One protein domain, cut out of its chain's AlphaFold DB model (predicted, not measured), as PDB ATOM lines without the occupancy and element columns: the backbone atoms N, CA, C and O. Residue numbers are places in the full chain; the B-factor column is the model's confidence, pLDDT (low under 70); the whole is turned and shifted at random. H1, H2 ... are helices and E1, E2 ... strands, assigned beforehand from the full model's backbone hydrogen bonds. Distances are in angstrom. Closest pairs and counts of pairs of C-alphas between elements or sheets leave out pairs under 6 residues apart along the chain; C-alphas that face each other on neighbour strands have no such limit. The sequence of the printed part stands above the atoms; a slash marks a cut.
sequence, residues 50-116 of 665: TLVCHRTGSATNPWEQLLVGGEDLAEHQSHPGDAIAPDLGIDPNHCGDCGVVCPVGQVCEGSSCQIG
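Overview. This is residues 50 to 116 of the 665 residues of an uncharacterized protein of uncultured Thermomicrobiales bacterium (UniProt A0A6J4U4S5). With little regular structure, this domain is two small strand hairpins, E1 with E2 and E3 with E4, joined by a long looping link; the short helix H1 and the hairpin E3 and E4 lie at opposite ends of the long axis. The printed part has 67 residues, with one named helix and four named strands in the order E1, E2, H1, E3, E4; the class is mixed, with only 26 residues in named elements. It is compact, radius of gyration of the C-alphas 12.4 A, and spans 39 by 25 by 15 A.

Along the chain. E1, residues 50 to 55, runs 15.4 A from C-alpha 50 at (41.339, 25.435, -34.438). E2 is residues 63 to 68, 14.9 A; H1 residues 72 to 77 and E3 residues 106 to 109, 9.1 A each. E4, residues 112 to 115, 9.8 A, ends at C-alpha 115, (59.859, 38.602, -16.821).

Arrangement. E1 and E2 form an antiparallel hairpin at 151 degrees; N 52 and O 66, 2.8 A, are within hydrogen-bond range. Residues 52 to 53 of E1 also pair, antiparallel, with residues 83 to 84. The closest C-alphas of E1 and H1, Thr 50 and Leu 73, are 7.5 A apart. In H1 every O i to N i+4 pair is within range. E3 and E4 form an antiparallel hairpin at 135 degrees, with N 107 and O 114 at 2.9 A. E1 and E2 are apart from E3 and E4.

Size, cuts and confidence. The farthest C-alphas, Glu 71 and Gly 105, are 39.2 A apart. The printed part has no cut; the link H1 to E3 is long, 28 residues. No printed residue is under 70 in pLDDT.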
ATOM      1  N   THR A  50      41.132  25.084 -35.837       89.12
ATOM      2  CA  THR A  50      41.339  25.435 -34.438       89.12
ATOM      3  C   THR A  50      42.573  24.711 -33.926       89.12
ATOM      4  O   THR A  50      42.743  23.511 -34.148       89.12
ATOM      5  N   LEU A  51      43.430  25.455 -33.238       89.62
ATOM      6  CA  LEU A  51      44.546  24.897 -32.497       89.62
ATOM      7  C   LEU A  51      44.032  24.112 -31.286       89.62
ATOM      8  O   LEU A  51      43.273  24.647 -30.481       89.62
ATOM      9  N   VAL A  52      44.481  22.871 -31.144       91.25
ATOM     10  CA  VAL A  52      44.277  22.046 -29.956       91.25
ATOM     11  C   VAL A  52      45.642  21.607 -29.445       91.25
ATOM     12  O   VAL A  52      46.418  21.009 -30.190       91.25
ATOM     13  N   CYS A  53      45.928  21.898 -28.176       93.25
ATOM     14  CA  CYS A  53      47.031  21.261 -27.469       93.25
ATOM     15  C   CYS A  53      46.505  19.966 -26.867       93.25
ATOM     16  O   CYS A  53      45.819  19.977 -25.844       93.25
ATOM     17  N   HIS A  54      46.774  18.862 -27.560       90.94
ATOM     18  CA  HIS A  54      46.271  17.545 -27.211       90.94
ATOM     19  C   HIS A  54      47.172  16.889 -26.168       90.94
ATOM     20  O   HIS A  54      48.393  16.827 -26.340       90.94
ATOM     21  N   ARG A  55      46.583  16.391 -25.081       90.56
ATOM     22  CA  ARG A  55      47.328  15.752 -23.998       90.56
ATOM     23  C   ARG A  55      47.489  14.263 -24.285       90.56
ATOM     24  O   ARG A  55      46.568  13.477 -24.100       90.56
ATOM     25  N   THR A  56      48.692  13.854 -24.668       88.31
ATOM     26  CA  THR A  56      48.960  12.484 -25.152       88.31
ATOM     27  C   THR A  56      49.046  11.438 -24.029       88.31
ATOM     28  O   THR A  56      49.110  10.237 -24.287       88.31
ATOM     29  N   GLY A  57      49.143  11.886 -22.769       82.56
ATOM     30  CA  GLY A  57      49.412  11.028 -21.608       82.56
ATOM     31  C   GLY A  57      50.847  10.483 -21.534       82.56
ATOM     32  O   GLY A  57      51.187   9.801 -20.568       82.56
ATOM     33  N   SER A  58      51.706  10.791 -22.511       85.38
ATOM     34  CA  SER A  58      53.114  10.387 -22.519       85.38
ATOM     35  C   SER A  58      53.942  11.220 -21.540       85.38
ATOM     36  O   SER A  58      53.838  12.443 -21.501       85.38
ATOM     37  N   ALA A  59      54.833  10.575 -20.786       81.62
ATOM     38  CA  ALA A  59      55.766  11.282 -19.908       81.62
ATOM     39  C   ALA A  59      56.871  12.031 -20.679       81.62
ATOM     40  O   ALA A  59      57.435  12.988 -20.161       81.62
ATOM     41  N   THR A  60      57.198  11.595 -21.901       83.44
ATOM     42  CA  THR A  60      58.290  12.166 -22.711       83.44
ATOM     43  C   THR A  60      57.808  13.156 -23.762       83.44
ATOM     44  O   THR A  60      58.569  14.039 -24.142       83.44
ATOM     45  N   ASN A  61      56.562  13.027 -24.219       82.81
ATOM     46  CA  ASN A  61      55.931  13.987 -25.118       82.81
ATOM     47  C   ASN A  61      54.498  14.286 -24.661       82.81
ATOM     48  O   ASN A  61      53.556  13.814 -25.295       82.81
ATOM     49  N   PRO A  62      54.316  14.980 -23.528       86.62
ATOM     50  CA  PRO A  62      53.010  15.131 -22.885       86.62
ATOM     51  C   PRO A  62      51.977  15.900 -23.714       86.62
ATOM     52  O   PRO A  62      50.782  15.771 -23.439       86.62
ATOM     53  N   TRP A  63      52.421  16.658 -24.718       91.56
ATOM     54  CA  TRP A  63      51.582  17.538 -25.519       91.56
ATOM     55  C   TRP A  63      51.878  17.388 -27.006       91.56
ATOM     56  O   TRP A  63      53.032  17.289 -27.412       91.56
ATOM     57  N   GLU A  64      50.832  17.408 -27.820       90.69
ATOM     58  CA  GLU A  64      50.935  17.452 -29.274       90.69
ATOM     59  C   GLU A  64      50.098  18.609 -29.824       90.69
ATOM     60  O   GLU A  64      48.975  18.854 -29.378       90.69
ATOM     61  N   GLN A  65      50.656  19.329 -30.797       91.19
ATOM     62  CA  GLN A  65      49.988  20.451 -31.437       91.19
ATOM     63  C   GLN A  65      49.170  19.973 -32.638       91.19
ATOM     64  O   GLN A  65      49.722  19.575 -33.665       91.19
ATOM     65  N   LEU A  66      47.844  20.062 -32.539       88.81
ATOM     66  CA  LEU A  66      46.930  19.655 -33.602       88.81
ATOM     67  C   LEU A  66      46.174  20.862 -34.166       88.81
ATOM     68  O   LEU A  66      45.699  21.729 -33.436       88.81
ATOM     69  N   LEU A  67      46.033  20.907 -35.493       89.50
ATOM     70  CA  LEU A  67      45.169  21.860 -36.193       89.50
ATOM     71  C   LEU A  67      43.966  21.105 -36.757       89.50
ATOM     72  O   LEU A  67      44.020  20.572 -37.871       89.50
ATOM     73  N   VAL A  68      42.882  21.079 -35.986       87.69
ATOM     74  CA  VAL A  68      41.647  20.349 -36.311       87.69
ATOM     75  C   VAL A  68      40.579  21.313 -36.819       87.69
ATOM     76  O   VAL A  68      40.562  22.481 -36.449       87.69
ATOM     77  N   GLY A  69      39.682  20.875 -37.698       84.25
ATOM     78  CA  GLY A  69      38.613  21.737 -38.205       84.25
ATOM     79  C   GLY A  69      37.301  20.983 -38.338       84.25
ATOM     80  O   GLY A  69      37.295  19.815 -38.699       84.25
ATOM     81  N   GLY A  70      36.173  21.660 -38.119       75.69
ATOM     82  CA  GLY A  70      34.852  21.051 -38.293       75.69
ATOM     83  C   GLY A  70      34.528  19.987 -37.239       75.69
ATOM     84  O   GLY A  70      34.552  20.282 -36.051       75.69
ATOM     85  N   GLU A  71      34.164  18.790 -37.698       72.81
ATOM     86  CA  GLU A  71      33.545  17.708 -36.912       72.81
ATOM     87  C   GLU A  71      34.497  17.137 -35.844       72.81
ATOM     88  O   GLU A  71      34.066  16.863 -34.727       72.81
ATOM     89  N   ASP A  72      35.801  17.105 -36.139       80.12
ATOM     90  CA  ASP A  72      36.842  16.561 -35.253       80.12
ATOM     91  C   ASP A  72      37.074  17.426 -33.995       80.12
ATOM     92  O   ASP A  72      37.583  16.955 -32.980       80.12
ATOM     93  N   LEU A  73      36.677  18.708 -34.014       85.19
ATOM     94  CA  LEU A  73      36.835  19.596 -32.854       85.19
ATOM     95  C   LEU A  73      35.938  19.178 -31.678       85.19
ATOM     96  O   LEU A  73      36.324  19.358 -30.523       85.19
ATOM     97  N   ALA A  74      34.755  18.622 -31.960       81.94
ATOM     98  CA  ALA A  74      33.812  18.187 -30.929       81.94
ATOM     99  C   ALA A  74      34.352  16.993 -30.125       81.94
ATOM    100  O   ALA A  74      34.099  16.890 -28.925       81.94
ATOM    101  N   GLU A  75      35.139  16.125 -30.765       83.06
ATOM    102  CA  GLU A  75      35.791  14.992 -30.107       83.06
ATOM    103  C   GLU A  75      36.872  15.481 -29.134       83.06
ATOM    104  O   GLU A  75      36.857  15.114 -27.959       83.06
ATOM    105  N   HIS A  76      37.711  16.431 -29.553       82.81
ATOM    106  CA  HIS A  76      38.720  17.034 -28.676       82.81
ATOM    107  C   HIS A  76      38.125  17.825 -27.500       82.81
ATOM    108  O   HIS A  76      38.669  17.793 -26.401       82.81
ATOM    109  N   GLN A  77      36.968  18.475 -27.668       85.56
ATOM    110  CA  GLN A  77      36.257  19.118 -26.548       85.56
ATOM    111  C   GLN A  77      35.781  18.118 -25.481       85.56
ATOM    112  O   GLN A  77      35.553  18.504 -24.334       85.56
ATOM    113  N   SER A  78      35.622  16.844 -25.851       82.56
ATOM    114  CA  SER A  78      35.208  15.768 -24.949       82.56
ATOM    115  C   SER A  78      36.382  15.075 -24.243       82.56
ATOM    116  O   SER A  78      36.156  14.302 -23.311       82.56
ATOM    117  N   HIS A  79      37.629  15.379 -24.631       82.69
ATOM    118  CA  HIS A  79      38.838  14.833 -24.019       82.69
ATOM    119  C   HIS A  79      39.287  15.670 -22.809       82.69
ATOM    120  O   HIS A  79      39.754  16.802 -22.962       82.69
ATOM    121  N   PRO A  80      39.193  15.133 -21.579       79.25
ATOM    122  CA  PRO A  80      39.627  15.856 -20.393       79.25
ATOM    123  C   PRO A  80      41.152  16.024 -20.397       79.25
ATOM    124  O   PRO A  80      41.902  15.058 -20.254       79.25
ATOM    125  N   GLY A  81      41.606  17.270 -20.520       82.75
ATOM    126  CA  GLY A  81      43.024  17.633 -20.517       82.75
ATOM    127  C   GLY A  81      43.520  18.251 -21.820       82.75
ATOM    128  O   GLY A  81      44.607  18.819 -21.799       82.75
ATOM    129  N   ASP A  82      42.736  18.197 -22.900       89.50
ATOM    130  CA  ASP A  82      43.020  18.960 -24.116       89.50
ATOM    131  C   ASP A  82      42.727  20.445 -23.875       89.50
ATOM    132  O   ASP A  82      41.666  20.811 -23.362       89.50
ATOM    133  N   ALA A  83      43.657  21.315 -24.266       89.44
ATOM    134  CA  ALA A  83      43.396  22.747 -24.307       89.44
ATOM    135  C   ALA A  83      42.890  23.114 -25.701       89.44
ATOM    136  O   ALA A  83      43.585  22.938 -26.706       89.44
ATOM    137  N   ILE A  84      41.653  23.605 -25.756       89.75
ATOM    138  CA  ILE A  84      40.970  23.952 -27.001       89.75
ATOM    139  C   ILE A  84      41.131  25.444 -27.259       89.75
ATOM    140  O   ILE A  84      40.713  26.258 -26.440       89.75
ATOM    141  N   ALA A  85      41.706  25.789 -28.411       89.50
ATOM    142  CA  ALA A  85      42.038  27.159 -28.788       89.50
ATOM    143  C   ALA A  85      42.807  27.935 -27.694       89.50
ATOM    144  O   ALA A  85      42.423  29.070 -27.396       89.50
ATOM    145  N   PRO A  86      43.862  27.359 -27.077       89.88
ATOM    146  CA  PRO A  86      44.650  28.102 -26.110       89.88
ATOM    147  C   PRO A  86      45.287  29.292 -26.824       89.88
ATOM    148  O   PRO A  86      45.824  29.162 -27.929       89.88
ATOM    149  N   ASP A  87      45.214  30.464 -26.201       89.62
ATOM    150  CA  ASP A  87      45.919  31.630 -26.709       89.62
ATOM    151  C   ASP A  87      47.399  31.469 -26.366       89.62
ATOM    152  O   ASP A  87      47.842  31.840 -25.281       89.62
ATOM    153  N   LEU A  88      48.169  30.915 -27.307       90.44
ATOM    154  CA  LEU A  88      49.612  30.733 -27.148       90.44
ATOM    155  C   LEU A  88      50.353  32.060 -26.906       90.44
ATOM    156  O   LEU A  88      51.548  32.048 -26.624       90.44
ATOM    157  N   GLY A  89      49.692  33.210 -27.066       89.62
ATOM    158  CA  GLY A  89      50.213  34.529 -26.742       89.62
ATOM    159  C   GLY A  89      50.223  34.853 -25.248       89.62
ATOM    160  O   GLY A  89      51.069  35.643 -24.828       89.62
ATOM    161  N   ILE A  90      49.314  34.265 -24.460       89.25
ATOM    162  CA  ILE A  90      49.079  34.645 -23.053       89.25
ATOM    163  C   ILE A  90      48.794  33.472 -22.103       89.25
ATOM    164  O   ILE A  90      48.833  33.670 -20.886       89.25
ATOM    165  N   ASP A  91      48.505  32.273 -22.614       88.44
ATOM    166  CA  ASP A  91      48.213  31.087 -21.808       88.44
ATOM    167  C   ASP A  91      49.487  30.619 -21.078       88.44
ATOM    168  O   ASP A  91      50.470  30.243 -21.722       88.44
ATOM    169  N   PRO A  92      49.500  30.615 -19.732       85.19
ATOM    170  CA  PRO A  92      50.681  30.249 -18.956       85.19
ATOM    171  C   PRO A  92      51.067  28.769 -19.067       85.19
ATOM    172  O   PRO A  92      52.186  28.429 -18.686       85.19
ATOM    173  N   ASN A  93      50.178  27.900 -19.559       89.25
ATOM    174  CA  ASN A  93      50.438  26.468 -19.712       89.25
ATOM    175  C   ASN A  93      50.810  26.063 -21.149       89.25
ATOM    176  O   ASN A  93      51.228  24.926 -21.373       89.25
ATOM    177  N   HIS A  94      50.657  26.975 -22.114       92.12
ATOM    178  CA  HIS A  94      50.878  26.724 -23.540       92.12
ATOM    179  C   HIS A  94      51.572  27.929 -24.204       92.12
ATOM    180  O   HIS A  94      51.137  28.415 -25.242       92.12
ATOM    181  N   CYS A  95      52.618  28.482 -23.585       93.00
ATOM    182  CA  CYS A  95      53.212  29.731 -24.050       93.00
ATOM    183  C   CYS A  95      54.082  29.561 -25.299       93.00
ATOM    184  O   CYS A  95      55.161  28.975 -25.247       93.00
ATOM    185  N   GLY A  96      53.638  30.114 -26.426       91.56
ATOM    186  CA  GLY A  96      54.309  30.005 -27.722       91.56
ATOM    187  C   GLY A  96      54.214  28.623 -28.376       91.56
ATOM    188  O   GLY A  96      54.205  28.550 -29.603       91.56
ATOM    189  N   ASP A  97      54.070  27.557 -27.588       91.81
ATOM    190  CA  ASP A  97      53.822  26.191 -28.046       91.81
ATOM    191  C   ASP A  97      53.087  25.367 -26.965       91.81
ATOM    192  O   ASP A  97      53.042  25.730 -25.783       91.81
ATOM    193  N   CYS A  98      52.493  24.245 -27.361       91.69
ATOM    194  CA  CYS A  98      51.714  23.384 -26.486       91.69
ATOM    195  C   CYS A  98      52.562  22.787 -25.355       91.69
ATOM    196  O   CYS A  98      53.555  22.102 -25.587       91.69
ATOM    197  N   GLY A  99      52.138  23.015 -24.109       89.06
ATOM    198  CA  GLY A  99      52.792  22.472 -22.921       89.06
ATOM    199  C   GLY A  99      53.980  23.281 -22.416       89.06
ATOM    200  O   GLY A  99      54.605  22.884 -21.430       89.06
ATOM    201  N   VAL A 100      54.307  24.397 -23.072       91.38
ATOM    202  CA  VAL A 100      55.356  25.304 -22.615       91.38
ATOM    203  C   VAL A 100      54.827  26.115 -21.438       91.38
ATOM    204  O   VAL A 100      54.057  27.060 -21.596       91.38
ATOM    205  N   VAL A 101      55.263  25.736 -20.239       90.50
ATOM    206  CA  VAL A 101      54.987  26.476 -19.004       90.50
ATOM    207  C   VAL A 101      56.123  27.455 -18.751       90.50
ATOM    208  O   VAL A 101      57.297  27.072 -18.764       90.50
ATOM    209  N   CYS A 102      55.788  28.720 -18.504       90.94
ATOM    210  CA  CYS A 102      56.816  29.718 -18.241       90.94
ATOM    211  C   CYS A 102      57.567  29.455 -16.924       90.94
ATOM    212  O   CYS A 102      56.957  29.024 -15.940       90.94
ATOM    213  N   PRO A 103      58.887  29.733 -16.875       90.44
ATOM    214  CA  PRO A 103      59.662  29.640 -15.644       90.44
ATOM    215  C   PRO A 103      59.094  30.518 -14.523       90.44
ATOM    216  O   PRO A 103      58.415  31.516 -14.769       90.44
ATOM    217  N   VAL A 104      59.440  30.183 -13.278       86.94
ATOM    218  CA  VAL A 104      59.069  30.986 -12.103       86.94
ATOM    219  C   VAL A 104      59.511  32.442 -12.299       86.94
ATOM    220  O   VAL A 104      60.653  32.711 -12.674       86.94
ATOM    221  N   GLY A 105      58.594  33.378 -12.047       84.50
ATOM    222  CA  GLY A 105      58.817  34.814 -12.238       84.50
ATOM    223  C   GLY A 105      58.651  35.315 -13.676       84.50
ATOM    224  O   GLY A 105      59.000  36.460 -13.959       84.50
ATOM    225  N   GLN A 106      58.118  34.488 -14.579       92.31
ATOM    226  CA  GLN A 106      57.755  34.884 -15.936       92.31
ATOM    227  C   GLN A 106      56.273  34.629 -16.212       92.31
ATOM    228  O   GLN A 106      55.645  33.750 -15.620       92.31
ATOM    229  N   VAL A 107      55.719  35.401 -17.140       93.25
ATOM    230  CA  VAL A 107      54.371  35.215 -17.684       93.25
ATOM    231  C   VAL A 107      54.458  35.100 -19.197       93.25
ATOM    232  O   VAL A 107      55.390  35.622 -19.810       93.25
ATOM    233  N   CYS A 108      53.497  34.410 -19.806       93.06
ATOM    234  CA  CYS A 108      53.430  34.347 -21.257       93.06
ATOM    235  C   CYS A 108      52.948  35.684 -21.801       93.06
ATOM    236  O   CYS A 108      51.860  36.087 -21.418       93.06
ATOM    237  N   GLU A 109      53.719  36.367 -22.640       93.69
ATOM    238  CA  GLU A 109      53.305  37.582 -23.348       93.69
ATOM    239  C   GLU A 109      53.883  37.552 -24.768       93.69
ATOM    240  O   GLU A 109      55.080  37.314 -24.971       93.69
ATOM    241  N   GLY A 110      53.026  37.758 -25.771       89.94
ATOM    242  CA  GLY A 110      53.436  37.755 -27.178       89.94
ATOM    243  C   GLY A 110      54.095  36.444 -27.620       89.94
ATOM    244  O   GLY A 110      55.062  36.476 -28.377       89.94
ATOM    245  N   SER A 111      53.607  35.306 -27.113       90.12
ATOM    246  CA  SER A 111      54.131  33.961 -27.408       90.12
ATOM    247  C   SER A 111      55.557  33.715 -26.917       90.12
ATOM    248  O   SER A 111      56.264  32.845 -27.423       90.12
ATOM    249  N   SER A 112      55.982  34.476 -25.908       92.94
ATOM    250  CA  SER A 112      57.276  34.330 -25.253       92.94
ATOM    251  C   SER A 112      57.127  34.448 -23.742       92.94
ATOM    252  O   SER A 112      56.312  35.228 -23.249       92.94
ATOM    253  N   CYS A 113      57.922  33.692 -22.987       93.69
ATOM    254  CA  CYS A 113      57.975  33.869 -21.542       93.69
ATOM    255  C   CYS A 113      58.802  35.114 -21.212       93.69
ATOM    256  O   CYS A 113      59.996  35.183 -21.508       93.69
ATOM    257  N   GLN A 114      58.147  36.115 -20.627       93.38
ATOM    258  CA  GLN A 114      58.746  37.401 -20.280       93.38
ATOM    259  C   GLN A 114      58.737  37.607 -18.768       93.38
ATOM    260  O   GLN A 114      57.783  37.236 -18.082       93.38
ATOM    261  N   ILE A 115      59.797  38.220 -18.237       93.31
ATOM    262  CA  ILE A 115      59.859  38.602 -16.821       93.31
ATOM    263  C   ILE A 115      58.860  39.741 -16.603       93.31
ATOM    264  O   ILE A 115      58.997  40.804 -17.204       93.31
ATOM    265  N   GLY A 116      57.863  39.519 -15.750       92.06
ATOM    266  CA  GLY A 116      56.766  40.460 -15.522       92.06
ATOM    267  C   GLY A 116      55.620  39.826 -14.746       92.06
ATOM    268  O   GLY A 116      55.690  38.663 -14.347       92.06
TER     269      GLY A 116